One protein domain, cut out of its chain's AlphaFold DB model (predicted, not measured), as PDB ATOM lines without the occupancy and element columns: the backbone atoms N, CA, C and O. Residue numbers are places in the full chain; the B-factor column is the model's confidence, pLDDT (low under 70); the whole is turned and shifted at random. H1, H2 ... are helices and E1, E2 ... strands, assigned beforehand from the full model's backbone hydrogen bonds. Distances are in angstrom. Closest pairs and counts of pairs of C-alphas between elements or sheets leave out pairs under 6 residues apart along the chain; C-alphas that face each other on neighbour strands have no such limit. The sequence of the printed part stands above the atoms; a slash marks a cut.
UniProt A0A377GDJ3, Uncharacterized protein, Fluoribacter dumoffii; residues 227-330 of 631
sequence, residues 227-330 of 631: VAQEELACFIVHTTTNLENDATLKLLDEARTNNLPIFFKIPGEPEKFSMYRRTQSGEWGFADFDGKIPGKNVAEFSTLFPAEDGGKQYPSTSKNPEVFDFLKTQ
ATOM      1  N   VAL A 227      22.648   6.125  24.474       94.19
ATOM      2  CA  VAL A 227      22.790   7.247  25.416       94.19
ATOM      3  C   VAL A 227      24.124   7.962  25.207       94.19
ATOM      4  O   VAL A 227      24.151   9.187  25.126       94.19
ATOM      5  N   ALA A 228      25.221   7.217  25.040       93.62
ATOM      6  CA  ALA A 228      26.532   7.811  24.780       93.62
ATOM      7  C   ALA A 228      26.541   8.661  23.498       93.62
ATOM      8  O   ALA A 228      27.192   9.700  23.464       93.62
ATOM      9  N   GLN A 229      25.800   8.259  22.461       92.88
ATOM     10  CA  GLN A 229      25.712   9.003  21.198       92.88
ATOM     11  C   GLN A 229      25.004  10.347  21.331       92.88
ATOM     12  O   GLN A 229      25.314  11.274  20.580       92.88
ATOM     13  N   GLU A 230      24.085  10.484  22.288       90.19
ATOM     14  CA  GLU A 230      23.418  11.762  22.537       90.19
ATOM     15  C   GLU A 230      24.361  12.832  23.109       90.19
ATOM     16  O   GLU A 230      24.048  14.021  23.055       90.19
ATOM     17  N   GLU A 231      25.545  12.443  23.593       87.94
ATOM     18  CA  GLU A 231      26.578  13.372  24.068       87.94
ATOM     19  C   GLU A 231      27.413  13.997  22.934       87.94
ATOM     20  O   GLU A 231      28.292  14.827  23.197       87.94
ATOM     21  N   LEU A 232      27.171  13.633  21.665       89.50
ATOM     22  CA  LEU A 232      27.882  14.228  20.530       89.50
ATOM     23  C   LEU A 232      27.475  15.706  20.350       89.50
ATOM     24  O   LEU A 232      26.468  16.052  19.731       89.50
ATOM     25  N   ALA A 233      28.299  16.605  20.889       87.56
ATOM     26  CA  ALA A 233      28.005  18.040  20.948       87.56
ATOM     27  C   ALA A 233      28.367  18.821  19.668       87.56
ATOM     28  O   ALA A 233      27.782  19.868  19.376       87.56
ATOM     29  N   CYS A 234      29.351  18.353  18.901       93.38
ATOM     30  CA  CYS A 234      29.789  19.007  17.672       93.38
ATOM     31  C   CYS A 234      30.359  17.999  16.671       93.38
ATOM     32  O   CYS A 234      30.599  16.836  16.985       93.38
ATOM     33  N   PHE A 235      30.569  18.468  15.449       96.38
ATOM     34  CA  PHE A 235      31.327  17.774  14.416       96.38
ATOM     35  C   PHE A 235      32.203  18.789  13.693       96.38
ATOM     36  O   PHE A 235      32.046  19.998  13.876       96.38
ATOM     37  N   ILE A 236      33.133  18.304  12.885       97.19
ATOM     38  CA  ILE A 236      34.043  19.155  12.129       97.19
ATOM     39  C   ILE A 236      33.632  19.132  10.660       97.19
ATOM     40  O   ILE A 236      33.305  18.083  10.107       97.19
ATOM     41  N   VAL A 237      33.677  20.288  10.014       96.75
ATOM     42  CA  VAL A 237      33.597  20.402   8.552       96.75
ATOM     43  C   VAL A 237      34.881  21.036   8.049       96.75
ATOM     44  O   VAL A 237      35.336  22.047   8.591       96.75
ATOM     45  N   HIS A 238      35.490  20.411   7.047       96.06
ATOM     46  CA  HIS A 238      36.807  20.781   6.537       96.06
ATOM     47  C   HIS A 238      36.820  20.764   5.016       96.06
ATOM     48  O   HIS A 238      36.375  19.796   4.395       96.06
ATOM     49  N   THR A 239      37.358  21.814   4.409       94.19
ATOM     50  CA  THR A 239      37.556  21.867   2.956       94.19
ATOM     51  C   THR A 239      39.021  21.559   2.663       94.19
ATOM     52  O   THR A 239      39.901  22.177   3.251       94.19
ATOM     53  N   THR A 240      39.331  20.596   1.792       92.19
ATOM     54  CA  THR A 240      40.730  20.290   1.433       92.19
ATOM     55  C   THR A 240      40.847  19.663   0.052       92.19
ATOM     56  O   THR A 240      39.993  18.889  -0.364       92.19
ATOM     57  N   THR A 241      41.936  19.971  -0.651       88.75
ATOM     58  CA  THR A 241      42.313  19.323  -1.917       88.75
ATOM     59  C   THR A 241      43.183  18.083  -1.709       88.75
ATOM     60  O   THR A 241      43.366  17.304  -2.640       88.75
ATOM     61  N   ASN A 242      43.730  17.890  -0.504       89.56
ATOM     62  CA  ASN A 242      44.603  16.768  -0.178       89.56
ATOM     63  C   ASN A 242      44.373  16.312   1.271       89.56
ATOM     64  O   ASN A 242      44.580  17.084   2.208       89.56
ATOM     65  N   LEU A 243      43.975  15.052   1.449       88.94
ATOM     66  CA  LEU A 243      43.756  14.455   2.770       88.94
ATOM     67  C   LEU A 243      45.066  14.195   3.537       88.94
ATOM     68  O   LEU A 243      45.034  14.019   4.751       88.94
ATOM     69  N   GLU A 244      46.206  14.201   2.849       91.75
ATOM     70  CA  GLU A 244      47.530  13.934   3.421       91.75
ATOM     71  C   GLU A 244      48.286  15.205   3.830       91.75
ATOM     72  O   GLU A 244      49.419  15.124   4.296       91.75
ATOM     73  N   ASN A 245      47.701  16.395   3.655       92.25
ATOM     74  CA  ASN A 245      48.389  17.624   4.049       92.25
ATOM     75  C   ASN A 245      48.452  17.778   5.583       92.25
ATOM     76  O   ASN A 245      47.581  17.305   6.316       92.25
ATOM     77  N   ASP A 246      49.468  18.494   6.071       93.56
ATOM     78  CA  ASP A 246      49.725  18.657   7.510       93.56
ATOM     79  C   ASP A 246      48.530  19.219   8.293       93.56
ATOM     80  O   ASP A 246      48.311  18.856   9.449       93.56
ATOM     81  N   ALA A 247      47.752  20.121   7.687       92.38
ATOM     82  CA  ALA A 247      46.582  20.712   8.330       92.38
ATOM     83  C   ALA A 247      45.470  19.672   8.535       92.38
ATOM     84  O   ALA A 247      44.898  19.591   9.623       92.38
ATOM     85  N   THR A 248      45.204  18.841   7.525       94.62
ATOM     86  CA  THR A 248      44.248  17.738   7.607       94.62
ATOM     87  C   THR A 248      44.736  16.663   8.571       94.62
ATOM     88  O   THR A 248      43.954  16.240   9.414       94.62
ATOM     89  N   LEU A 249      46.016  16.281   8.551       95.44
ATOM     90  CA  LEU A 249      46.554  15.296   9.499       95.44
ATOM     91  C   LEU A 249      46.414  15.750  10.961       95.44
ATOM     92  O   LEU A 249      45.989  14.965  11.809       95.44
ATOM     93  N   LYS A 250      46.684  17.031  11.254       95.75
ATOM     94  CA  LYS A 250      46.431  17.619  12.583       95.75
ATOM     95  C   LYS A 250      44.954  17.561  12.965       95.75
ATOM     96  O   LYS A 250      44.630  17.308  14.119       95.75
ATOM     97  N   LEU A 251      44.060  17.772  12.002       95.94
ATOM     98  CA  LEU A 251      42.621  17.705  12.230       95.94
ATOM     99  C   LEU A 251      42.130  16.278  12.492       95.94
ATOM    100  O   LEU A 251      41.283  16.080  13.356       95.94
ATOM    101  N   LEU A 252      42.672  15.281  11.785       97.06
ATOM    102  CA  LEU A 252      42.398  13.866  12.053       97.06
ATOM    103  C   LEU A 252      42.842  13.484  13.471       97.06
ATOM    104  O   LEU A 252      42.151  12.728  14.155       97.06
ATOM    105  N   ASP A 253      43.979  14.011  13.927       96.44
ATOM    106  CA  ASP A 253      44.469  13.791  15.285       96.44
ATOM    107  C   ASP A 253      43.574  14.442  16.347       96.44
ATOM    108  O   ASP A 253      43.188  13.804  17.332       96.44
ATOM    109  N   GLU A 254      43.148  15.678  16.093       95.50
ATOM    110  CA  GLU A 254      42.187  16.394  16.927       95.50
ATOM    111  C   GLU A 254      40.844  15.652  17.016       95.50
ATOM    112  O   GLU A 254      40.300  15.479  18.109       95.50
ATOM    113  N   ALA A 255      40.324  15.175  15.884       94.81
ATOM    114  CA  ALA A 255      39.093  14.397  15.815       94.81
ATOM    115  C   ALA A 255      39.178  13.103  16.626       94.81
ATOM    116  O   ALA A 255      38.253  12.798  17.376       94.81
ATOM    117  N   ARG A 256      40.297  12.372  16.538       95.88
ATOM    118  CA  ARG A 256      40.525  11.165  17.351       95.88
ATOM    119  C   ARG A 256      40.582  11.484  18.838       95.88
ATOM    120  O   ARG A 256      39.945  10.793  19.628       95.88
ATOM    121  N   THR A 257      41.306  12.540  19.199       93.94
ATOM    122  CA  THR A 257      41.477  12.979  20.592       93.94
ATOM    123  C   THR A 257      40.143  13.363  21.230       93.94
ATOM    124  O   THR A 257      39.891  13.033  22.386       93.94
ATOM    125  N   ASN A 258      39.266  14.015  20.466       92.38
ATOM    126  CA  ASN A 258      37.996  14.543  20.969       92.38
ATOM    127  C   ASN A 258      36.767  13.690  20.596       92.38
ATOM    128  O   ASN A 258      35.653  14.075  20.937       92.38
ATOM    129  N   ASN A 259      36.950  12.556  19.905       94.06
ATOM    130  CA  ASN A 259      35.880  11.755  19.287       94.06
ATOM    131  C   ASN A 259      34.879  12.589  18.470       94.06
ATOM    132  O   ASN A 259      33.670  12.511  18.661       94.06
ATOM    133  N   LEU A 260      35.393  13.394  17.541       96.25
ATOM    134  CA  LEU A 260      34.564  14.195  16.643       96.25
ATOM    135  C   LEU A 260      34.599  13.609  15.228       96.25
ATOM    136  O   LEU A 260      35.690  13.395  14.694       96.25
ATOM    137  N   PRO A 261      33.452  13.355  14.579       97.25
ATOM    138  CA  PRO A 261      33.444  13.052  13.158       97.25
ATOM    139  C   PRO A 261      33.838  14.294  12.352       97.25
ATOM    140  O   PRO A 261      33.536  15.427  12.739       97.25
ATOM    141  N   ILE A 262      34.479  14.070  11.206       97.69
ATOM    142  CA  ILE A 262      34.809  15.123  10.246       97.69
ATOM    143  C   ILE A 262      34.090  14.831   8.938       97.69
ATOM    144  O   ILE A 262      34.216  13.731   8.401       97.69
ATOM    145  N   PHE A 263      33.417  15.830   8.381       97.25
ATOM    146  CA  PHE A 263      33.056  15.829   6.972       97.25
ATOM    147  C   PHE A 263      34.081  16.615   6.162       97.25
ATOM    148  O   PHE A 263      34.482  17.717   6.539       97.25
ATOM    149  N   PHE A 264      34.471  16.055   5.024       95.75
ATOM    150  CA  PHE A 264      35.387  16.655   4.067       95.75
ATOM    151  C   PHE A 264      34.648  17.063   2.803       95.75
ATOM    152  O   PHE A 264      33.842  16.289   2.287       95.75
ATOM    153  N   LYS A 265      34.974  18.247   2.284       93.31
ATOM    154  CA  LYS A 265      34.587  18.698   0.946       93.31
ATOM    155  C   LYS A 265      35.840  18.893   0.092       93.31
ATOM    156  O   LYS A 265      36.784  19.549   0.536       93.31
ATOM    157  N   ILE A 266      35.831  18.345  -1.123       86.56
ATOM    158  CA  ILE A 266      36.934  18.471  -2.088       86.56
ATOM    159  C   ILE A 266      36.611  19.612  -3.070       86.56
ATOM    160  O   ILE A 266      35.609  19.524  -3.784       86.56
ATOM    161  N   PRO A 267      37.411  20.697  -3.120       84.44
ATOM    162  CA  PRO A 267      37.214  21.785  -4.078       84.44
ATOM    163  C   PRO A 267      37.213  21.302  -5.533       84.44
ATOM    164  O   PRO A 267      38.003  20.438  -5.908       84.44
ATOM    165  N   GLY A 268      36.341  21.879  -6.361       81.81
ATOM    166  CA  GLY A 268      36.243  21.557  -7.790       81.81
ATOM    167  C   GLY A 268      35.449  20.291  -8.147       81.81
ATOM    168  O   GLY A 268      35.138  20.101  -9.321       81.81
ATOM    169  N   GLU A 269      35.054  19.468  -7.171       81.94
ATOM    170  CA  GLU A 269      34.164  18.316  -7.368       81.94
ATOM    171  C   GLU A 269      32.807  18.590  -6.688       81.94
ATOM    172  O   GLU A 269      32.641  18.301  -5.498       81.94
ATOM    173  N   PRO A 270      31.831  19.205  -7.393       73.12
ATOM    174  CA  PRO A 270      30.530  19.491  -6.803       73.12
ATOM    175  C   PRO A 270      29.885  18.187  -6.321       73.12
ATOM    176  O   PRO A 270      29.838  17.206  -7.053       73.12
ATOM    177  N   GLU A 271      29.400  18.199  -5.078       75.19
ATOM    178  CA  GLU A 271      28.701  17.083  -4.420       75.19
ATOM    179  C   GLU A 271      29.564  15.887  -3.977       75.19
ATOM    180  O   GLU A 271      29.021  14.885  -3.515       75.19
ATOM    181  N   LYS A 272      30.900  15.983  -4.028       86.31
ATOM    182  CA  LYS A 272      31.773  14.937  -3.476       86.31
ATOM    183  C   LYS A 272      32.196  15.246  -2.046       86.31
ATOM    184  O   LYS A 272      32.947  16.193  -1.791       86.31
ATOM    185  N   PHE A 273      31.758  14.396  -1.125       93.25
ATOM    186  CA  PHE A 273      32.130  14.465   0.277       93.25
ATOM    187  C   PHE A 273      32.797  13.164   0.724       93.25
ATOM    188  O   PHE A 273      32.696  12.110   0.096       93.25
ATOM    189  N   SER A 274      33.506  13.240   1.838       94.56
ATOM    190  CA  SER A 274      33.966  12.066   2.574       94.56
ATOM    191  C   SER A 274      33.743  12.309   4.057       94.56
ATOM    192  O   SER A 274      33.633  13.455   4.497       94.56
ATOM    193  N   MET A 275      33.650  11.244   4.836       96.56
ATOM    194  CA  MET A 275      33.475  11.325   6.275       96.56
ATOM    195  C   MET A 275      34.584  10.540   6.953       96.56
ATOM    196  O   MET A 275      34.747   9.350   6.705       96.56
ATOM    197  N   TYR A 276      35.320  11.188   7.846       97.62
ATOM    198  CA  TYR A 276      36.220  10.502   8.758       97.62
ATOM    199  C   TYR A 276      35.520  10.311  10.092       97.62
ATOM    200  O   TYR A 276      35.061  11.270  10.720       97.62
ATOM    201  N   ARG A 277      35.389   9.057  10.509       96.94
ATOM    202  CA  ARG A 277      34.562   8.689  11.657       96.94
ATOM    203  C   ARG A 277      35.109   7.468  12.378       96.94
ATOM    204  O   ARG A 277      35.926   6.725  11.840       96.94
ATOM    205  N   ARG A 278      34.588   7.258  13.585       97.06
ATOM    206  CA  ARG A 278      34.788   6.056  14.380       97.06
ATOM    207  C   ARG A 278      33.661   5.063  14.105       97.06
ATOM    208  O   ARG A 278      32.489   5.437  14.164       97.06
ATOM    209  N   THR A 279      34.000   3.827  13.769       95.94
ATOM    210  CA  THR A 279      33.045   2.738  13.528       95.94
ATOM    211  C   THR A 279      32.570   2.119  14.844       95.94
ATOM    212  O   THR A 279      33.125   2.385  15.910       95.94
ATOM    213  N   GLN A 280      31.569   1.237  14.774       93.19
ATOM    214  CA  GLN A 280      31.074   0.492  15.936       93.19
ATOM    215  C   GLN A 280      32.141  -0.431  16.557       93.19
ATOM    216  O   GLN A 280      32.132  -0.639  17.765       93.19
ATOM    217  N   SER A 281      33.095  -0.939  15.762       93.88
ATOM    218  CA  SER A 281      34.258  -1.690  16.269       93.88
ATOM    219  C   SER A 281      35.301  -0.795  16.952       93.88
ATOM    220  O   SER A 281      36.272  -1.293  17.515       93.88
ATOM    221  N   GLY A 282      35.103   0.526  16.928       93.75
ATOM    222  CA  GLY A 282      36.003   1.512  17.510       93.75
ATOM    223  C   GLY A 282      37.161   1.928  16.604       93.75
ATOM    224  O   GLY A 282      38.017   2.694  17.052       93.75
ATOM    225  N   GLU A 283      37.181   1.466  15.353       96.81
ATOM    226  CA  GLU A 283      38.202   1.805  14.362       96.81
ATOM    227  C   GLU A 283      37.922   3.169  13.728       96.81
ATOM    228  O   GLU A 283      36.775   3.525  13.456       96.81
ATOM    229  N   TRP A 284      38.976   3.940  13.474       97.69
ATOM    230  CA  TRP A 284      38.876   5.208  12.757       97.69
ATOM    231  C   TRP A 284      39.195   5.016  11.281       97.69
ATOM    232  O   TRP A 284      40.196   4.388  10.939       97.69
ATOM    233  N   GLY A 285      38.381   5.601  10.410       97.19
ATOM    234  CA  GLY A 285      38.604   5.507   8.974       97.19
ATOM    235  C   GLY A 285      37.757   6.473   8.162       97.19
ATOM    236  O   GLY A 285      36.813   7.090   8.663       97.19
ATOM    237  N   PHE A 286      38.126   6.593   6.887       96.38
ATOM    238  CA  PHE A 286      37.337   7.297   5.887       96.38
ATOM    239  C   PHE A 286      36.183   6.418   5.405       96.38
ATOM    240  O   PHE A 286      36.332   5.211   5.216       96.38
ATOM    241  N   ALA A 287      35.039   7.048   5.185       95.50
ATOM    242  CA  ALA A 287      33.875   6.481   4.536       95.50
ATOM    243  C   ALA A 287      33.432   7.417   3.411       95.50
ATOM    244  O   ALA A 287      33.448   8.644   3.570       95.50
ATOM    245  N   ASP A 288      33.024   6.837   2.287       91.12
ATOM    246  CA  ASP A 288      32.409   7.599   1.207       91.12
ATOM    247  C   ASP A 288      31.093   8.211   1.695       91.12
ATOM    248  O   ASP A 288      30.313   7.566   2.402       91.12
ATOM    249  N   PHE A 289      30.859   9.470   1.331       93.00
ATOM    250  CA  PHE A 289      29.654  10.192   1.704       93.00
ATOM    251  C   PHE A 289      29.163  11.021   0.519       93.00
ATOM    252  O   PHE A 289      29.874  11.870  -0.005       93.00
ATOM    253  N   ASP A 290      27.928  10.790   0.088       89.19
ATOM    254  CA  ASP A 290      27.349  11.452  -1.086       89.19
ATOM    255  C   ASP A 290      26.718  12.819  -0.763       89.19
ATOM    256  O   ASP A 290      26.007  13.394  -1.586       89.19
ATOM    257  N   GLY A 291      26.940  13.333   0.451       88.62
ATOM    258  CA  GLY A 291      26.393  14.608   0.907       88.62
ATOM    259  C   GLY A 291      24.908  14.570   1.260       88.62
ATOM    260  O   GLY A 291      24.365  15.607   1.653       88.62
ATOM    261  N   LYS A 292      24.225  13.425   1.127       92.19
ATOM    262  CA  LYS A 292      22.787  13.330   1.395       92.19
ATOM    263  C   LYS A 292      22.529  13.079   2.872       92.19
ATOM    264  O   LYS A 292      22.895  12.044   3.422       92.19
ATOM    265  N   ILE A 293      21.825  14.016   3.496       93.94
ATOM    266  CA  ILE A 293      21.353  13.913   4.876       93.94
ATOM    267  C   ILE A 293      19.823  13.933   4.836       93.94
ATOM    268  O   ILE A 293      19.251  14.831   4.218       93.94
ATOM    269  N   PRO A 294      19.124  12.964   5.451       93.88
ATOM    270  CA  PRO A 294      17.666  12.996   5.509       93.88
ATOM    271  C   PRO A 294      17.153  14.347   6.033       93.88
ATOM    272  O   PRO A 294      17.565  14.798   7.094       93.88
ATOM    273  N   GLY A 295      16.276  15.008   5.271       91.19
ATOM    274  CA  GLY A 295      15.714  16.315   5.638       91.19
ATOM    275  C   GLY A 295      16.583  17.540   5.317       91.19
ATOM    276  O   GLY A 295      16.125  18.654   5.546       91.19
ATOM    277  N   LYS A 296      17.785  17.371   4.748       91.44
ATOM    278  CA  LYS A 296      18.675  18.474   4.345       91.44
ATOM    279  C   LYS A 296      19.246  18.223   2.949       91.44
ATOM    280  O   LYS A 296      19.790  17.153   2.678       91.44
ATOM    281  N   ASN A 297      19.124  19.188   2.037       90.75
ATOM    282  CA  ASN A 297      19.664  19.002   0.686       90.75
ATOM    283  C   ASN A 297      21.187  19.244   0.639       90.75
ATOM    284  O   ASN A 297      21.775  19.861   1.528       90.75
ATOM    285  N   VAL A 298      21.837  18.747  -0.417       91.50
ATOM    286  CA  VAL A 298      23.303  18.799  -0.563       91.50
ATOM    287  C   VAL A 298      23.826  20.240  -0.601       91.50
ATOM    288  O   VAL A 298      24.875  20.532  -0.027       91.50
ATOM    289  N   ALA A 299      23.090  21.158  -1.234       90.06
ATOM    290  CA  ALA A 299      23.479  22.562  -1.318       90.06
ATOM    291  C   ALA A 299      23.467  23.229   0.066       90.06
ATOM    292  O   ALA A 299      24.441  23.885   0.431       90.06
ATOM    293  N   GLU A 300      22.419  23.000   0.860       91.38
ATOM    294  CA  GLU A 300      22.302  23.462   2.247       91.38
ATOM    295  C   GLU A 300      23.420  22.896   3.119       91.38
ATOM    296  O   GLU A 300      24.085  23.648   3.832       91.38
ATOM    297  N   PHE A 301      23.678  21.589   3.038       92.81
ATOM    298  CA  PHE A 301      24.773  20.967   3.781       92.81
ATOM    299  C   PHE A 301      26.131  21.552   3.382       92.81
ATOM    300  O   PHE A 301      26.952  21.870   4.243       92.81
ATOM    301  N   SER A 302      26.345  21.794   2.086       91.50
ATOM    302  CA  SER A 302      27.570  22.413   1.589       91.50
ATOM    303  C   SER A 302      27.798  23.828   2.133       91.50
ATOM    304  O   SER A 302      28.951  24.262   2.129       91.50
ATOM    305  N   THR A 303      26.765  24.552   2.577       92.50
ATOM    306  CA  THR A 303      26.944  25.895   3.164       92.50
ATOM    307  C   THR A 303      27.602  25.870   4.543       92.50
ATOM    308  O   THR A 303      28.092  26.901   4.996       92.50
ATOM    309  N   LEU A 304      27.654  24.704   5.203       93.50
ATOM    310  CA  LEU A 304      28.354  24.543   6.478       93.50
ATOM    311  C   LEU A 304      29.877  24.591   6.317       93.50
ATOM    312  O   LEU A 304      30.582  24.836   7.288       93.50
ATOM    313  N   PHE A 305      30.397  24.332   5.116       93.81
ATOM    314  CA  PHE A 305      31.833  24.267   4.887       93.81
ATOM    315  C   PHE A 305      32.444  25.668   4.754       93.81
ATOM    316  O   PHE A 305      31.837  26.550   4.140       93.81
ATOM    317  N   PRO A 306      33.661  25.881   5.282       89.94
ATOM    318  CA  PRO A 306      34.415  27.103   5.038       89.94
ATOM    319  C   PRO A 306      34.795  27.235   3.555       89.94
ATOM    320  O   PRO A 306      34.654  26.290   2.770       89.94
ATOM    321  N   ALA A 307      35.286  28.420   3.181       84.44
ATOM    322  CA  ALA A 307      35.764  28.706   1.832       84.44
ATOM    323  C   ALA A 307      36.851  27.705   1.378       84.44
ATOM    324  O   ALA A 307      37.408  26.946   2.169       84.44
ATOM    325  N   GLU A 308      37.164  27.693   0.081       79.25
ATOM    326  CA  GLU A 308      38.121  26.752  -0.532       79.25
ATOM    327  C   GLU A 308      39.594  26.975  -0.118       79.25
ATOM    328  O   GLU A 308      40.511  26.485  -0.771       79.25
ATOM    329  N   ASP A 309      39.840  27.693   0.979       76.25
ATOM    330  CA  ASP A 309      41.156  28.081   1.491       76.25
ATOM    331  C   ASP A 309      41.788  27.059   2.451       76.25
ATOM    332  O   ASP A 309      42.869  27.303   2.988       76.25
ATOM    333  N   GLY A 310      41.147  25.908   2.671       76.75
ATOM    334  CA  GLY A 310      41.640  24.912   3.623       76.75
ATOM    335  C   GLY A 310      41.156  25.123   5.059       76.75
ATOM    336  O   GLY A 310      41.727  24.537   5.981       76.75
ATOM    337  N   GLY A 311      40.156  25.984   5.279       86.69
ATOM    338  CA  GLY A 311      39.598  26.242   6.603       86.69
ATOM    339  C   GLY A 311      38.872  25.041   7.229       86.69
ATOM    340  O   GLY A 311      38.470  24.092   6.551       86.69
ATOM    341  N   LYS A 312      38.624  25.148   8.541       92.69
ATOM    342  CA  LYS A 312      37.767  24.240   9.323       92.69
ATOM    343  C   LYS A 312      36.709  25.010  10.107       92.69
ATOM    344  O   LYS A 312      36.935  26.159  10.488       92.69
ATOM    345  N   GLN A 313      35.581  24.369  10.398       94.31
ATOM    346  CA  GLN A 313      34.567  24.882  11.324       94.31
ATOM    347  C   GLN A 313      34.052  23.771  12.245       94.31
ATOM    348  O   GLN A 313      34.169  22.589  11.922       94.31
ATOM    349  N   TYR A 314      33.437  24.170  13.364       95.94
ATOM    350  CA  TYR A 314      32.821  23.274  14.350       95.94
ATOM    351  C   TYR A 314      31.324  23.567  14.469       95.94
ATOM    352  O   TYR A 314      30.902  24.260  15.403       95.94
ATOM    353  N   PRO A 315      30.491  23.122  13.514       94.12
ATOM    354  CA  PRO A 315      29.058  23.299  13.647       94.12
ATOM    355  C   PRO A 315      28.528  22.614  14.913       94.12
ATOM    356  O   PRO A 315      28.906  21.491  15.253       94.12
ATOM    357  N   SER A 316      27.615  23.302  15.600       90.19
ATOM    358  CA  SER A 316      26.889  22.730  16.735       90.19
ATOM    359  C   SER A 316      25.860  21.721  16.238       90.19
ATOM    360  O   SER A 316      25.096  22.036  15.315       90.19
ATOM    361  N   THR A 317      25.780  20.557  16.885       87.06
ATOM    362  CA  THR A 317      24.739  19.552  16.607       87.06
ATOM    363  C   THR A 317      23.352  20.073  16.974       87.06
ATOM    364  O   THR A 317      22.401  19.867  16.225       87.06
ATOM    365  N   SER A 318      23.238  20.888  18.028       84.50
ATOM    366  CA  SER A 318      21.973  21.535  18.416       84.50
ATOM    367  C   SER A 318      21.414  22.505  17.367       84.50
ATOM    368  O   SER A 318      20.205  22.704  17.302       84.50
ATOM    369  N   LYS A 319      22.274  23.092  16.520       89.00
ATOM    370  CA  LYS A 319      21.871  23.977  15.410       89.00
ATOM    371  C   LYS A 319      21.655  23.223  14.093       89.00
ATOM    372  O   LYS A 319      21.242  23.831  13.113       89.00
ATOM    373  N   ASN A 320      21.982  21.931  14.058       91.38
ATOM    374  CA  ASN A 320      21.925  21.074  12.874       91.38
ATOM    375  C   ASN A 320      21.386  19.682  13.252       91.38
ATOM    376  O   ASN A 320      22.114  18.693  13.102       91.38
ATOM    377  N   PRO A 321      20.148  19.591  13.770       90.81
ATOM    378  CA  PRO A 321      19.606  18.347  14.311       90.81
ATOM    379  C   PRO A 321      19.557  17.217  13.273       90.81
ATOM    380  O   PRO A 321      19.843  16.076  13.615       90.81
ATOM    381  N   GLU A 322      19.327  17.521  11.994       94.19
ATOM    382  CA  GLU A 322      19.294  16.514  10.921       94.19
ATOM    383  C   GLU A 322      20.674  15.879  10.694       94.19
ATOM    384  O   GLU A 322      20.801  14.678  10.460       94.19
ATOM    385  N   VAL A 323      21.733  16.695  10.789       94.38
ATOM    386  CA  VAL A 323      23.120  16.221  10.659       94.38
ATOM    387  C   VAL A 323      23.494  15.374  11.865       94.38
ATOM    388  O   VAL A 323      24.148  14.347  11.720       94.38
ATOM    389  N   PHE A 324      23.066  15.791  13.052       93.06
ATOM    390  CA  PHE A 324      23.270  15.038  14.280       93.06
ATOM    391  C   PHE A 324      22.580  13.670  14.239       93.06
ATOM    392  O   PHE A 324      23.232  12.660  14.493       93.06
ATOM    393  N   ASP A 325      21.307  13.614  13.848       92.62
ATOM    394  CA  ASP A 325      20.564  12.356  13.725       92.62
ATOM    395  C   ASP A 325      21.211  11.409  12.710       92.62
ATOM    396  O   ASP A 325      21.351  10.214  12.979       92.62
ATOM    397  N   PHE A 326      21.697  11.941  11.584       95.38
ATOM    398  CA  PHE A 326      22.508  11.167  10.648       95.38
ATOM    399  C   PHE A 326      23.795  10.649  11.308       95.38
ATOM    400  O   PHE A 326      24.076   9.450  11.254       95.38
ATOM    401  N   LEU A 327      24.553  11.521  11.979       94.88
ATOM    402  CA  LEU A 327      25.818  11.168  12.624       94.88
ATOM    403  C   LEU A 327      25.664  10.089  13.699       94.88
ATOM    404  O   LEU A 327      26.539   9.231  13.774       94.88
ATOM    405  N   LYS A 328      24.557  10.041  14.451       93.00
ATOM    406  CA  LYS A 328      24.292   8.970  15.436       93.00
ATOM    407  C   LYS A 328      24.286   7.565  14.824       93.00
ATOM    408  O   LYS A 328      24.589   6.592  15.510       93.00
ATOM    409  N   THR A 329      23.971   7.453  13.531       93.25
ATOM    410  CA  THR A 329      23.986   6.173  12.797       93.25
ATOM    411  C   THR A 329      25.343   5.845  12.179       93.25
ATOM    412  O   THR A 329      25.594   4.702  11.798       93.25
ATOM    413  N   GLN A 330      26.215   6.844  12.047       95.19
ATOM    414  CA  GLN A 330      27.462   6.721  11.303       95.19
ATOM    415  C   GLN A 330      28.687   6.725  12.212       95.19
ATOM    416  O   GLN A 330      29.581   5.905  12.029       95.19
TER     417      GLN A 330
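This is residues 227 to 330 of the 631 residues of an uncharacterized protein of Fluoribacter dumoffii (UniProt A0A377GDJ3). A small twisted sheet of four strands has the long helix H1 packed over one face, along the strands; the short helices H2 and H3 sit at the domain's margin, and residues 312 to 313 of a long link lie beside E1. The 104 printed residues hold, in order, E1 H1 E2 E3 E4 H2 H3, under half of the residues being in named elements. The sheet's order is E1 E2 E3 E4, mixed, and the class is mixed, helices and strands. The whole is compact, with a radius of gyration of the C-alphas of 12.8 A and spans of 38 by 29 by 21 A.

Find C-alpha 236 at (34.043, 19.155, 12.129), where E1, residues 236 to 239, begins. E2 is residues 262 to 265; E3, residues 273 to 278, runs 16.6 A and E4, residues 284 to 289, 15.2 A. H1, residues 246 to 258, runs 18.3 A. H2 is residues 298 to 302, and H3, residues 321 to 330, runs 14.4 A to C-alpha 330 at (27.462, 6.721, 11.303).

E1 and E2 are parallel, with N 263 and O 236 2.8 A apart. E2, E3 and E4 form a meander, each strand the antiparallel neighbour of the one before; look at N 264 and O 274, 2.8 A, and N 287 and O 275, 2.8 A. E1, H1, E2 form a strand-helix-strand unit, two parallel strands joined through a helix, with a right-handed crossover. H1 is on one face of the sheet, making two layers, at a height over the sheet of 8.8 A; its closest C-alpha pair with E2 is Ala 255 and Ile 262, 7.1 A. H3 only grazes the sheet, with residues 327 to 330. H2 is only just not on the sheet, with 4 pairs of C-alphas within 10 A. Every O i to N i+4 pair is within hydrogen-bond range in H1 and H2; in H3 5 of 6 are.

The C-alphas of Val 227 and Gly 268, the two farthest apart, are 38.6 A apart. The printed part has no cut, the link from H2 to H3 is long at 18 residues, and no printed residue is under 70 in pLDDT.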